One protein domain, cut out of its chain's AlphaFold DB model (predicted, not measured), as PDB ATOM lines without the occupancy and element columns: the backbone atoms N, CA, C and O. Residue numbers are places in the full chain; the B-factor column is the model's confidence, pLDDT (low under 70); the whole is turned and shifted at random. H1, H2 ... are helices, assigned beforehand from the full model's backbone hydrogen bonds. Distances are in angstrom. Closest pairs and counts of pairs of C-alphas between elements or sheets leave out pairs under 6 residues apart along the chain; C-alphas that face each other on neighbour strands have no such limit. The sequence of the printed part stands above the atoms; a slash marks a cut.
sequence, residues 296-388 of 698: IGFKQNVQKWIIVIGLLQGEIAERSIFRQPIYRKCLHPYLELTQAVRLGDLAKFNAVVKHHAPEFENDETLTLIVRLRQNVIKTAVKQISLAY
ATOM      1  N   ILE A 296       3.336  32.826 -44.303       84.69
ATOM      2  CA  ILE A 296       3.305  33.151 -42.867       84.69
ATOM      3  C   ILE A 296       2.771  31.980 -42.023       84.69
ATOM      4  O   ILE A 296       3.429  31.577 -41.068       84.69
ATOM      5  N   GLY A 297       1.634  31.386 -42.406       88.56
ATOM      6  CA  GLY A 297       1.011  30.303 -41.631       88.56
ATOM      7  C   GLY A 297       1.867  29.035 -41.542       88.56
ATOM      8  O   GLY A 297       1.985  28.436 -40.477       88.56
ATOM      9  N   PHE A 298       2.540  28.654 -42.634       91.00
ATOM     10  CA  PHE A 298       3.445  27.498 -42.624       91.00
ATOM     11  C   PHE A 298       4.623  27.722 -41.673       91.00
ATOM     12  O   PHE A 298       4.939  26.856 -40.862       91.00
ATOM     13  N   LYS A 299       5.238  28.909 -41.724       89.81
ATOM     14  CA  LYS A 299       6.343  29.263 -40.829       89.81
ATOM     15  C   LYS A 299       5.915  29.316 -39.371       89.81
ATOM     16  O   LYS A 299       6.646  28.821 -38.524       89.81
ATOM     17  N   GLN A 300       4.739  29.882 -39.084       91.00
ATOM     18  CA  GLN A 300       4.174  29.897 -37.734       91.00
ATOM     19  C   GLN A 300       4.065  28.475 -37.184       91.00
ATOM     20  O   GLN A 300       4.537  28.224 -36.081       91.00
ATOM     21  N   ASN A 301       3.530  27.538 -37.970       91.38
ATOM     22  CA  ASN A 301       3.397  26.150 -37.538       91.38
ATOM     23  C   ASN A 301       4.767  25.477 -37.324       91.38
ATOM     24  O   ASN A 301       5.040  24.968 -36.242       91.38
ATOM     25  N   VAL A 302       5.679  25.554 -38.300       93.31
ATOM     26  CA  VAL A 302       7.042  24.998 -38.162       93.31
ATOM     27  C   VAL A 302       7.746  25.557 -36.920       93.31
ATOM     28  O   VAL A 302       8.383  24.807 -36.188       93.31
ATOM     29  N   GLN A 303       7.592  26.853 -36.640       92.12
ATOM     30  CA  GLN A 303       8.206  27.494 -35.482       92.12
ATOM     31  C   GLN A 303       7.648  26.974 -34.148       92.12
ATOM     32  O   GLN A 303       8.428  26.792 -33.212       92.12
ATOM     33  N   LYS A 304       6.338  26.694 -34.057       92.94
ATOM     34  CA  LYS A 304       5.735  26.051 -32.874       92.94
ATOM     35  C   LYS A 304       6.398  24.698 -32.597       92.94
ATOM     36  O   LYS A 304       6.846  24.451 -31.479       92.94
ATOM     37  N   TRP A 305       6.557  23.868 -33.631       93.56
ATOM     38  CA  TRP A 305       7.233  22.569 -33.524       93.56
ATOM     39  C   TRP A 305       8.709  22.695 -33.137       93.56
ATOM     40  O   TRP A 305       9.166  21.955 -32.269       93.56
ATOM     41  N   ILE A 306       9.445  23.649 -33.720       93.44
ATOM     42  CA  ILE A 306      10.852  23.904 -33.364       93.44
ATOM     43  C   ILE A 306      10.986  24.235 -31.875       93.44
ATOM     44  O   ILE A 306      11.875  23.702 -31.221       93.44
ATOM     45  N   ILE A 307      10.103  25.076 -31.325       92.81
ATOM     46  CA  ILE A 307      10.154  25.448 -29.904       92.81
ATOM     47  C   ILE A 307       9.872  24.234 -29.016       92.81
ATOM     48  O   ILE A 307      10.631  23.980 -28.087       92.81
ATOM     49  N   VAL A 308       8.829  23.453 -29.314       93.38
ATOM     50  CA  VAL A 308       8.494  22.254 -28.525       93.38
ATOM     51  C   VAL A 308       9.630  21.229 -28.557       93.38
ATOM     52  O   VAL A 308       9.976  20.668 -27.522       93.38
ATOM     53  N   ILE A 309      10.244  21.003 -29.721       93.81
ATOM     54  CA  ILE A 309      11.356  20.051 -29.861       93.81
ATOM     55  C   ILE A 309      12.631  20.576 -29.197       93.81
ATOM     56  O   ILE A 309      13.318  19.799 -28.544       93.81
ATOM     57  N   GLY A 310      12.922  21.877 -29.293       91.62
ATOM     58  CA  GLY A 310      14.042  22.493 -28.574       91.62
ATOM     59  C   GLY A 310      13.900  22.321 -27.060       91.62
ATOM     60  O   GLY A 310      14.817  21.834 -26.401       91.62
ATOM     61  N   LEU A 311      12.699  22.569 -26.520       92.31
ATOM     62  CA  LEU A 311      12.394  22.297 -25.111       92.31
ATOM     63  C   LEU A 311      12.523  20.803 -24.758       92.31
ATOM     64  O   LEU A 311      12.901  20.469 -23.634       92.31
ATOM     65  N   LEU A 312      12.233  19.898 -25.701       91.44
ATOM     66  CA  LEU A 312      12.422  18.457 -25.512       91.44
ATOM     67  C   LEU A 312      13.902  18.043 -25.465       91.44
ATOM     68  O   LEU A 312      14.250  17.121 -24.732       91.44
ATOM     69  N   GLN A 313      14.769  18.745 -26.195       89.31
ATOM     70  CA  GLN A 313      16.224  18.567 -26.141       89.31
ATOM     71  C   GLN A 313      16.855  19.208 -24.893       89.31
ATOM     72  O   GLN A 313      17.984  18.881 -24.537       89.31
ATOM     73  N   GLY A 314      16.126  20.093 -24.205       85.94
ATOM     74  CA  GLY A 314      16.640  20.880 -23.082       85.94
ATOM     75  C   GLY A 314      17.315  22.188 -23.511       85.94
ATOM     76  O   GLY A 314      17.942  22.849 -22.684       85.94
ATOM     77  N   GLU A 315      17.174  22.584 -24.779       87.25
ATOM     78  CA  GLU A 315      17.616  23.881 -25.286       87.25
ATOM     79  C   GLU A 315      16.496  24.921 -25.149       87.25
ATOM     80  O   GLU A 315      15.330  24.685 -25.476       87.25
ATOM     81  N   ILE A 316      16.851  26.112 -24.672       87.75
ATOM     82  CA  ILE A 316      15.901  27.215 -24.514       87.75
ATOM     83  C   ILE A 316      15.938  28.082 -25.774       87.75
ATOM     84  O   ILE A 316      16.988  28.594 -26.160       87.75
ATOM     85  N   ALA A 317      14.773  28.295 -26.390       86.69
ATOM     86  CA  ALA A 317      14.641  29.163 -27.556       86.69
ATOM     87  C   ALA A 317      14.959  30.635 -27.225       86.69
ATOM     88  O   ALA A 317      14.578  31.161 -26.176       86.69
ATOM     89  N   GLU A 318      15.607  31.334 -28.158       86.62
ATOM     90  CA  GLU A 318      15.948  32.744 -27.979       86.62
ATOM     91  C   GLU A 318      14.711  33.652 -27.905       86.62
ATOM     92  O   GLU A 318      13.764  33.543 -28.690       86.62
ATOM     93  N   ARG A 319      14.768  34.667 -27.029       88.38
ATOM     94  CA  ARG A 319      13.703  35.680 -26.886       88.38
ATOM     95  C   ARG A 319      13.458  36.487 -28.172       88.38
ATOM     96  O   ARG A 319      12.367  37.021 -28.367       88.38
ATOM     97  N   SER A 320      14.462  36.576 -29.046       90.31
ATOM     98  CA  SER A 320      14.411  37.267 -30.341       90.31
ATOM     99  C   SER A 320      13.308  36.708 -31.252       90.31
ATOM    100  O   SER A 320      12.592  37.476 -31.900       90.31
ATOM    101  N   ILE A 321      13.109  35.387 -31.230       90.19
ATOM    102  CA  ILE A 321      12.140  34.653 -32.054       90.19
ATOM    103  C   ILE A 321      10.708  35.103 -31.733       90.19
ATOM    104  O   ILE A 321       9.928  35.402 -32.638       90.19
ATOM    105  N   PHE A 322      10.383  35.242 -30.446       90.00
ATOM    106  CA  PHE A 322       9.051  35.628 -29.970       90.00
ATOM    107  C   PHE A 322       8.704  37.102 -30.230       90.00
ATOM    108  O   PHE A 322       7.530  37.474 -30.236       90.00
ATOM    109  N   ARG A 323       9.708  37.964 -30.449       89.19
ATOM    110  CA  ARG A 323       9.494  39.402 -30.692       89.19
ATOM    111  C   ARG A 323       9.042  39.699 -32.123       89.19
ATOM    112  O   ARG A 323       8.466  40.760 -32.362       89.19
ATOM    113  N   GLN A 324       9.290  38.796 -33.070       88.31
ATOM    114  CA  GLN A 324       8.947  39.024 -34.472       88.31
ATOM    115  C   GLN A 324       7.424  39.195 -34.640       88.31
ATOM    116  O   GLN A 324       6.653  38.385 -34.116       88.31
ATOM    117  N   PRO A 325       6.958  40.211 -35.396       85.56
ATOM    118  CA  PRO A 325       5.530  40.543 -35.484       85.56
ATOM    119  C   PRO A 325       4.697  39.408 -36.090       85.56
ATOM    120  O   PRO A 325       3.528  39.249 -35.754       85.56
ATOM    121  N   ILE A 326       5.325  38.586 -36.936       86.25
ATOM    122  CA  ILE A 326       4.724  37.423 -37.593       86.25
ATOM    123  C   ILE A 326       4.317  36.352 -36.571       86.25
ATOM    124  O   ILE A 326       3.285  35.705 -36.741       86.25
ATOM    125  N   TYR A 327       5.105  36.166 -35.510       88.25
ATOM    126  CA  TYR A 327       4.929  35.068 -34.558       88.25
ATOM    127  C   TYR A 327       4.306  35.488 -33.227       88.25
ATOM    128  O   TYR A 327       3.799  34.636 -32.503       88.25
ATOM    129  N   ARG A 328       4.301  36.790 -32.913       88.31
ATOM    130  CA  ARG A 328       3.910  37.322 -31.600       88.31
ATOM    131  C   ARG A 328       2.564  36.800 -31.086       88.31
ATOM    132  O   ARG A 328       2.470  36.450 -29.919       88.31
ATOM    133  N   LYS A 329       1.533  36.764 -31.938       88.44
ATOM    134  CA  LYS A 329       0.191  36.302 -31.538       88.44
ATOM    135  C   LYS A 329       0.145  34.781 -31.364       88.44
ATOM    136  O   LYS A 329      -0.300  34.302 -30.335       88.44
ATOM    137  N   CYS A 330       0.655  34.033 -32.342       86.94
ATOM    138  CA  CYS A 330       0.574  32.569 -32.360       86.94
ATOM    139  C   CYS A 330       1.500  31.872 -31.352       86.94
ATOM    140  O   CYS A 330       1.248  30.725 -31.005       86.94
ATOM    141  N   LEU A 331       2.598  32.514 -30.936       90.62
ATOM    142  CA  LEU A 331       3.568  31.940 -29.996       90.62
ATOM    143  C   LEU A 331       3.334  32.351 -28.539       90.62
ATOM    144  O   LEU A 331       4.128  31.965 -27.688       90.62
ATOM    145  N   HIS A 332       2.287  33.116 -28.231       91.00
ATOM    146  CA  HIS A 332       2.020  33.549 -26.858       91.00
ATOM    147  C   HIS A 332       1.896  32.377 -25.855       91.00
ATOM    148  O   HIS A 332       2.615  32.400 -24.855       91.00
ATOM    149  N   PRO A 333       1.129  31.301 -26.132       93.38
ATOM    150  CA  PRO A 333       1.048  30.143 -25.229       93.38
ATOM    151  C   PRO A 333       2.389  29.422 -25.072       93.38
ATOM    152  O   PRO A 333       2.780  28.998 -23.987       93.38
ATOM    153  N   TYR A 334       3.134  29.308 -26.174       93.56
ATOM    154  CA  TYR A 334       4.452  28.680 -26.183       93.56
ATOM    155  C   TYR A 334       5.489  29.514 -25.421       93.56
ATOM    156  O   TYR A 334       6.420  28.952 -24.853       93.56
ATOM    157  N   LEU A 335       5.332  30.837 -25.366       93.06
ATOM    158  CA  LEU A 335       6.184  31.706 -24.562       93.06
ATOM    159  C   LEU A 335       5.968  31.455 -23.066       93.06
ATOM    160  O   LEU A 335       6.948  31.259 -22.349       93.06
ATOM    161  N   GLU A 336       4.719  31.383 -22.603       91.88
ATOM    162  CA  GLU A 336       4.411  31.036 -21.206       91.88
ATOM    163  C   GLU A 336       4.926  29.639 -20.842       91.88
ATOM    164  O   GLU A 336       5.524  29.446 -19.781       91.88
ATOM    165  N   LEU A 337       4.796  28.683 -21.769       93.25
ATOM    166  CA  LEU A 337       5.357  27.344 -21.617       93.25
ATOM    167  C   LEU A 337       6.882  27.395 -21.442       93.25
ATOM    168  O   LEU A 337       7.413  26.838 -20.485       93.25
ATOM    169  N   THR A 338       7.596  28.108 -22.321       93.38
ATOM    170  CA  THR A 338       9.062  28.250 -22.221       93.38
ATOM    171  C   THR A 338       9.491  28.956 -20.938       93.38
ATOM    172  O   THR A 338      10.532  28.619 -20.377       93.38
ATOM    173  N   GLN A 339       8.693  29.907 -20.440       90.75
ATOM    174  CA  GLN A 339       8.953  30.590 -19.178       90.75
ATOM    175  C   GLN A 339       8.842  29.624 -17.996       90.75
ATOM    176  O   GLN A 339       9.720  29.633 -17.134       90.75
ATOM    177  N   ALA A 340       7.818  28.769 -17.972       92.94
ATOM    178  CA  ALA A 340       7.676  27.742 -16.944       92.94
ATOM    179  C   ALA A 340       8.847  26.744 -16.971       92.94
ATOM    180  O   ALA A 340       9.429  26.468 -15.922       92.94
ATOM    181  N   VAL A 341       9.256  26.275 -18.161       92.88
ATOM    182  CA  VAL A 341      10.406  25.358 -18.300       92.88
ATOM    183  C   VAL A 341      11.713  26.017 -17.861       92.88
ATOM    184  O   VAL A 341      12.485  25.407 -17.129       92.88
ATOM    185  N   ARG A 342      11.949  27.278 -18.242       90.88
ATOM    186  CA  ARG A 342      13.156  28.022 -17.854       90.88
ATOM    187  C   ARG A 342      13.259  28.239 -16.344       90.88
ATOM    188  O   ARG A 342      14.369  28.257 -15.828       90.88
ATOM    189  N   LEU A 343      12.135  28.475 -15.668       89.75
ATOM    190  CA  LEU A 343      12.105  28.647 -14.212       89.75
ATOM    191  C   LEU A 343      12.201  27.315 -13.456       89.75
ATOM    192  O   LEU A 343      12.492  27.337 -12.266       89.75
ATOM    193  N   GLY A 344      11.924  26.186 -14.114       89.00
ATOM    194  CA  GLY A 344      11.916  24.875 -13.466       89.00
ATOM    195  C   GLY A 344      10.723  24.639 -12.530       89.00
ATOM    196  O   GLY A 344      10.780  23.752 -11.686       89.00
ATOM    197  N   ASP A 345       9.646  25.421 -12.655       89.06
ATOM    198  CA  ASP A 345       8.492  25.377 -11.744       89.06
ATOM    199  C   ASP A 345       7.381  24.456 -12.280       89.06
ATOM    200  O   ASP A 345       6.733  24.738 -13.297       89.06
ATOM    201  N   LEU A 346       7.136  23.357 -11.562       87.06
ATOM    202  CA  LEU A 346       6.135  22.347 -11.911       87.06
ATOM    203  C   LEU A 346       4.694  22.855 -11.783       87.06
ATOM    204  O   LEU A 346       3.839  22.475 -12.585       87.06
ATOM    205  N   ALA A 347       4.408  23.711 -10.801       90.56
ATOM    206  CA  ALA A 347       3.059  24.212 -10.565       90.56
ATOM    207  C   ALA A 347       2.638  25.164 -11.690       90.56
ATOM    208  O   ALA A 347       1.564  24.997 -12.279       90.56
ATOM    209  N   LYS A 348       3.525  26.100 -12.058       91.56
ATOM    210  CA  LYS A 348       3.301  27.003 -13.199       91.56
ATOM    211  C   LYS A 348       3.169  26.233 -14.508       91.56
ATOM    212  O   LYS A 348       2.274  26.531 -15.292       91.56
ATOM    213  N   PHE A 349       4.007  25.219 -14.729       93.75
ATOM    214  CA  PHE A 349       3.914  24.373 -15.917       93.75
ATOM    215  C   PHE A 349       2.541  23.694 -16.030       93.75
ATOM    216  O   PHE A 349       1.882  23.800 -17.063       93.75
ATOM    217  N   ASN A 350       2.068  23.063 -14.953       92.75
ATOM    218  CA  ASN A 350       0.762  22.404 -14.943       92.75
ATOM    219  C   ASN A 350      -0.394  23.394 -15.166       92.75
ATOM    220  O   ASN A 350      -1.366  23.049 -15.838       92.75
ATOM    221  N   ALA A 351      -0.299  24.618 -14.637       94.06
ATOM    222  CA  ALA A 351      -1.295  25.666 -14.862       94.06
ATOM    223  C   ALA A 351      -1.341  26.116 -16.334       94.06
ATOM    224  O   ALA A 351      -2.421  26.174 -16.918       94.06
ATOM    225  N   VAL A 352      -0.180  26.356 -16.956       94.75
ATOM    226  CA  VAL A 352      -0.070  26.767 -18.369       94.75
ATOM    227  C   VAL A 352      -0.599  25.682 -19.309       94.75
ATOM    228  O   VAL A 352      -1.358  25.984 -20.229       94.75
ATOM    229  N   VAL A 353      -0.251  24.413 -19.063       94.62
ATOM    230  CA  VAL A 353      -0.735  23.283 -19.874       94.62
ATOM    231  C   VAL A 353      -2.256  23.147 -19.788       94.62
ATOM    232  O   VAL A 353      -2.891  22.878 -20.804       94.62
ATOM    233  N   LYS A 354      -2.854  23.372 -18.609       94.06
ATOM    234  CA  LYS A 354      -4.315  23.353 -18.437       94.06
ATOM    235  C   LYS A 354      -5.000  24.536 -19.123       94.06
ATOM    236  O   LYS A 354      -6.013  24.336 -19.779       94.06
ATOM    237  N   HIS A 355      -4.451  25.744 -18.986       94.00
ATOM    238  CA  HIS A 355      -5.039  26.957 -19.562       94.00
ATOM    239  C   HIS A 355      -5.054  26.922 -21.098       94.00
ATOM    240  O   HIS A 355      -6.062  27.254 -21.714       94.00
ATOM    241  N   HIS A 356      -3.956  26.483 -21.723       94.06
ATOM    242  CA  HIS A 356      -3.787  26.505 -23.184       94.06
ATOM    243  C   HIS A 356      -3.981  25.140 -23.865       94.06
ATOM    244  O   HIS A 356      -3.604  24.965 -25.024       94.06
ATOM    245  N   ALA A 357      -4.598  24.172 -23.182       93.38
ATOM    246  CA  ALA A 357      -4.905  22.850 -23.732       93.38
ATOM    247  C   ALA A 357      -5.586  22.869 -25.124       93.38
ATOM    248  O   ALA A 357      -5.077  22.180 -26.013       93.38
ATOM    249  N   PRO A 358      -6.651  23.666 -25.384       93.12
ATOM    250  CA  PRO A 358      -7.333  23.625 -26.682       93.12
ATOM    251  C   PRO A 358      -6.452  24.130 -27.833       93.12
ATOM    252  O   PRO A 358      -6.545  23.640 -28.958       93.12
ATOM    253  N   GLU A 359      -5.553  25.081 -27.570       91.50
ATOM    254  CA  GLU A 359      -4.620  25.570 -28.588       91.50
ATOM    255  C   GLU A 359      -3.574  24.503 -28.938       91.50
ATOM    256  O   GLU A 359      -3.291  24.269 -30.114       91.50
ATOM    257  N   PHE A 360      -3.066  23.779 -27.936       93.19
ATOM    258  CA  PHE A 360      -2.107  22.694 -28.145       93.19
ATOM    259  C   PHE A 360      -2.705  21.458 -28.825       93.19
ATOM    260  O   PHE A 360      -1.974  20.743 -29.523       93.19
ATOM    261  N   GLU A 361      -4.002  21.198 -28.634       91.06
ATOM    262  CA  GLU A 361      -4.737  20.147 -29.347       91.06
ATOM    263  C   GLU A 361      -4.907  20.487 -30.826       91.06
ATOM    264  O   GLU A 361      -4.581  19.657 -31.676       91.06
ATOM    265  N   ASN A 362      -5.310  21.723 -31.137       90.12
ATOM    266  CA  ASN A 362      -5.419  22.203 -32.518       90.12
ATOM    267  C   ASN A 362      -4.078  22.134 -33.269       90.12
ATOM    268  O   ASN A 362      -4.045  21.865 -34.471       90.12
ATOM    269  N   ASP A 363      -2.967  22.354 -32.564       89.19
ATOM    270  CA  ASP A 363      -1.615  22.256 -33.119       89.19
ATOM    271  C   ASP A 363      -1.041  20.820 -33.118       89.19
ATOM    272  O   ASP A 363       0.071  20.603 -33.604       89.19
ATOM    273  N   GLU A 364      -1.763  19.830 -32.576       88.19
ATOM    274  CA  GLU A 364      -1.333  18.429 -32.415       88.19
ATOM    275  C   GLU A 364      -0.025  18.259 -31.601       88.19
ATOM    276  O   GLU A 364       0.659  17.236 -31.700       88.19
ATOM    277  N   THR A 365       0.336  19.249 -30.775       91.00
ATOM    278  CA  THR A 365       1.593  19.269 -29.992       91.00
ATOM    279  C   THR A 365       1.418  18.825 -28.540       91.00
ATOM    280  O   THR A 365       2.413  18.538 -27.871       91.00
ATOM    281  N   LEU A 366       0.176  18.686 -28.057       91.94
ATOM    282  CA  LEU A 366      -0.125  18.321 -26.665       91.94
ATOM    283  C   LEU A 366       0.600  17.042 -26.207       91.94
ATOM    284  O   LEU A 366       1.184  17.008 -25.125       91.94
ATOM    285  N   THR A 367       0.635  16.007 -27.053       90.38
ATOM    286  CA  THR A 367       1.285  14.719 -26.734       90.38
ATOM    287  C   THR A 367       2.786  14.847 -26.465       90.38
ATOM    288  O   THR A 367       3.343  14.074 -25.684       90.38
ATOM    289  N   LEU A 368       3.442  15.826 -27.091       91.88
ATOM    290  CA  LEU A 368       4.845  16.154 -26.860       91.88
ATOM    291  C   LEU A 368       5.013  17.041 -25.626       91.88
ATOM    292  O   LEU A 368       5.927  16.821 -24.837       91.88
ATOM    293  N   ILE A 369       4.109  18.000 -25.427       93.25
ATOM    294  CA  ILE A 369       4.160  18.937 -24.301       93.25
ATOM    295  C   ILE A 369       4.013  18.210 -22.965       93.25
ATOM    296  O   ILE A 369       4.762  18.501 -22.040       93.25
ATOM    297  N   VAL A 370       3.139  17.206 -22.857       92.00
ATOM    298  CA  VAL A 370       2.994  16.415 -21.618       92.00
ATOM    299  C   VAL A 370       4.320  15.752 -21.202       92.00
ATOM    300  O   VAL A 370       4.602  15.616 -20.011       92.00
ATOM    301  N   ARG A 371       5.186  15.410 -22.164       91.81
ATOM    302  CA  ARG A 371       6.508  14.814 -21.900       91.81
ATOM    303  C   ARG A 371       7.514  15.821 -21.338       91.81
ATOM    304  O   ARG A 371       8.448  15.415 -20.651       91.81
ATOM    305  N   LEU A 372       7.301  17.124 -21.549       91.88
ATOM    306  CA  LEU A 372       8.190  18.176 -21.047       91.88
ATOM    307  C   LEU A 372       8.282  18.204 -19.522       91.88
ATOM    308  O   LEU A 372       9.264  18.728 -19.013       91.88
ATOM    309  N   ARG A 373       7.335  17.609 -18.779       90.81
ATOM    310  CA  ARG A 373       7.386  17.566 -17.308       90.81
ATOM    311  C   ARG A 373       8.724  17.029 -16.784       90.81
ATOM    312  O   ARG A 373       9.279  17.603 -15.856       90.81
ATOM    313  N   GLN A 374       9.269  15.979 -17.403       86.69
ATOM    314  CA  GLN A 374      10.572  15.420 -17.017       86.69
ATOM    315  C   GLN A 374      11.727  16.387 -17.332       86.69
ATOM    316  O   GLN A 374      12.685  16.486 -16.567       86.69
ATOM    317  N   ASN A 375      11.599  17.174 -18.401       90.06
ATOM    318  CA  ASN A 375      12.583  18.189 -18.773       90.06
ATOM    319  C   ASN A 375      12.532  19.429 -17.883       90.06
ATOM    320  O   ASN A 375      13.580  20.010 -17.612       90.06
ATOM    321  N   VAL A 376      11.352  19.825 -17.394       91.56
ATOM    322  CA  VAL A 376      11.230  20.891 -16.386       91.56
ATOM    323  C   VAL A 376      12.014  20.504 -15.136       91.56
ATOM    324  O   VAL A 376      12.820  21.300 -14.661       91.56
ATOM    325  N   ILE A 377      11.868  19.257 -14.674       89.94
ATOM    326  CA  ILE A 377      12.625  18.729 -13.528       89.94
ATOM    327  C   ILE A 377      14.125  18.749 -13.831       89.94
ATOM    328  O   ILE A 377      14.892  19.318 -13.065       89.94
ATOM    329  N   LYS A 378      14.555  18.204 -14.976       89.12
ATOM    330  CA  LYS A 378      15.974  18.187 -15.375       89.12
ATOM    331  C   LYS A 378      16.578  19.597 -15.435       89.12
ATOM    332  O   LYS A 378      17.702  19.804 -14.985       89.12
ATOM    333  N   THR A 379      15.819  20.574 -15.929       90.50
ATOM    334  CA  THR A 379      16.238  21.984 -15.981       90.50
ATOM    335  C   THR A 379      16.340  22.587 -14.581       90.50
ATOM    336  O   THR A 379      17.329  23.254 -14.282       90.50
ATOM    337  N   ALA A 380      15.373  22.306 -13.702       91.38
ATOM    338  CA  ALA A 380      15.378  22.765 -12.317       91.38
ATOM    339  C   ALA A 380      16.577  22.208 -11.533       91.38
ATOM    340  O   ALA A 380      17.294  22.965 -10.881       91.38
ATOM    341  N   VAL A 381      16.855  20.903 -11.647       90.12
ATOM    342  CA  VAL A 381      18.001  20.275 -10.969       90.12
ATOM    343  C   VAL A 381      19.323  20.822 -11.525       90.12
ATOM    344  O   VAL A 381      20.213  21.152 -10.743       90.12
ATOM    345  N   LYS A 382      19.437  21.040 -12.846       90.31
ATOM    346  CA  LYS A 382      20.614  21.691 -13.455       90.31
ATOM    347  C   LYS A 382      20.799  23.135 -12.972       90.31
ATOM    348  O   LYS A 382      21.919  23.590 -12.769       90.31
ATOM    349  N   GLN A 383      19.711  23.875 -12.768       90.19
ATOM    350  CA  GLN A 383      19.780  25.227 -12.215       90.19
ATOM    351  C   GLN A 383      20.252  25.216 -10.753       90.19
ATOM    352  O   GLN A 383      21.037  26.076 -10.359       90.19
ATOM    353  N   ILE A 384      19.819  24.230  -9.965       91.81
ATOM    354  CA  ILE A 384      20.272  24.036  -8.584       91.81
ATOM    355  C   ILE A 384      21.763  23.670  -8.547       91.81
ATOM    356  O   ILE A 384      22.496  24.256  -7.755       91.81
ATOM    357  N   SER A 385      22.231  22.766  -9.414       89.88
ATOM    358  CA  SER A 385      23.642  22.354  -9.440       89.88
ATOM    359  C   SER A 385      24.589  23.481  -9.853       89.88
ATOM    360  O   SER A 385      25.722  23.522  -9.395       89.88
ATOM    361  N   LEU A 386      24.133  24.412 -10.698       88.69
ATOM    362  CA  LEU A 386      24.910  25.604 -11.057       88.69
ATOM    363  C   LEU A 386      24.951  26.649  -9.934       88.69
ATOM    364  O   LEU A 386      25.884  27.445  -9.875       88.69
ATOM    365  N   ALA A 387      23.936  26.680  -9.067       91.88
ATOM    366  CA  ALA A 387      23.834  27.665  -7.996       91.88
ATOM    367  C   ALA A 387      24.568  27.245  -6.711       91.88
ATOM    368  O   ALA A 387      25.006  28.112  -5.957       91.88
ATOM    369  N   TYR A 388      24.684  25.941  -6.442       92.25
ATOM    370  CA  TYR A 388      25.214  25.414  -5.183       92.25
ATOM    371  C   TYR A 388      26.291  24.360  -5.414       92.25
ATOM    372  O   TYR A 388      26.063  23.387  -6.125       92.25
TER     373      TYR A 388
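This is residues 296 to 388 of the 698 residues of the protein "Ribosomal protein L32" of Oesophagostomum dentatum (UniProt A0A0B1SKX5). H1, H3 and H4 lie side by side along the long axis, with H3 between the other two and H4 folding back along it; H7 starts at the end of H1, passes the end of H3 and runs outward. The short H5 and H6 lead from H4 back towards H1, and the small H2 sits on a loop beside H3. The 93 printed residues have seven named helices, H1 to H7 in chain order, and no named strand: all helix. The whole is compact, with a radius of gyration of the C-alphas of 13.0 A, yet elongated, spanning 44 by 26 by 18 A.

H1, residues 296 to 313, is 25.7 A long from C-alpha 296 at (3.305, 33.151, -42.867). H2 is residues 319 to 323, H3 332 to 343 with 16.9 A, H4 346 to 355 with 14.3 A, H5 357 to 362 and H6 366 to 369. H7, residues 372 to 387, is 22.5 A long and ends at (23.834, 27.665, -7.996).

H1 touches H3 with residues 304 to 311 alone, closest C-alphas Lys 304 and Tyr 334 at 7.3 A, at a shallow tilt of 16 degrees, the same way. H3 and H4 form a hairpin, opposite ways at 10 degrees, closest C-alphas Ala 340 and Phe 349 at 5.2 A. H3 touches H7 at a steep tilt of 43 degrees, closest C-alphas Val 341 and Val 376 at 4.9 A. H1 and H7 touch only at their ends. Every O i to N i+4 pair is within hydrogen-bond range in H1, H3, H4, H5 and H7; H2 has 0 of 1, but 2 of 2 O i to N i+3 pairs, and H6 is too short for an i+4 pair.

The C-alphas farthest apart, of Ile 296 and Tyr 388, are 44.3 A apart. The printed part has no cut, no link is long, and no printed residue is under 70 in pLDDT.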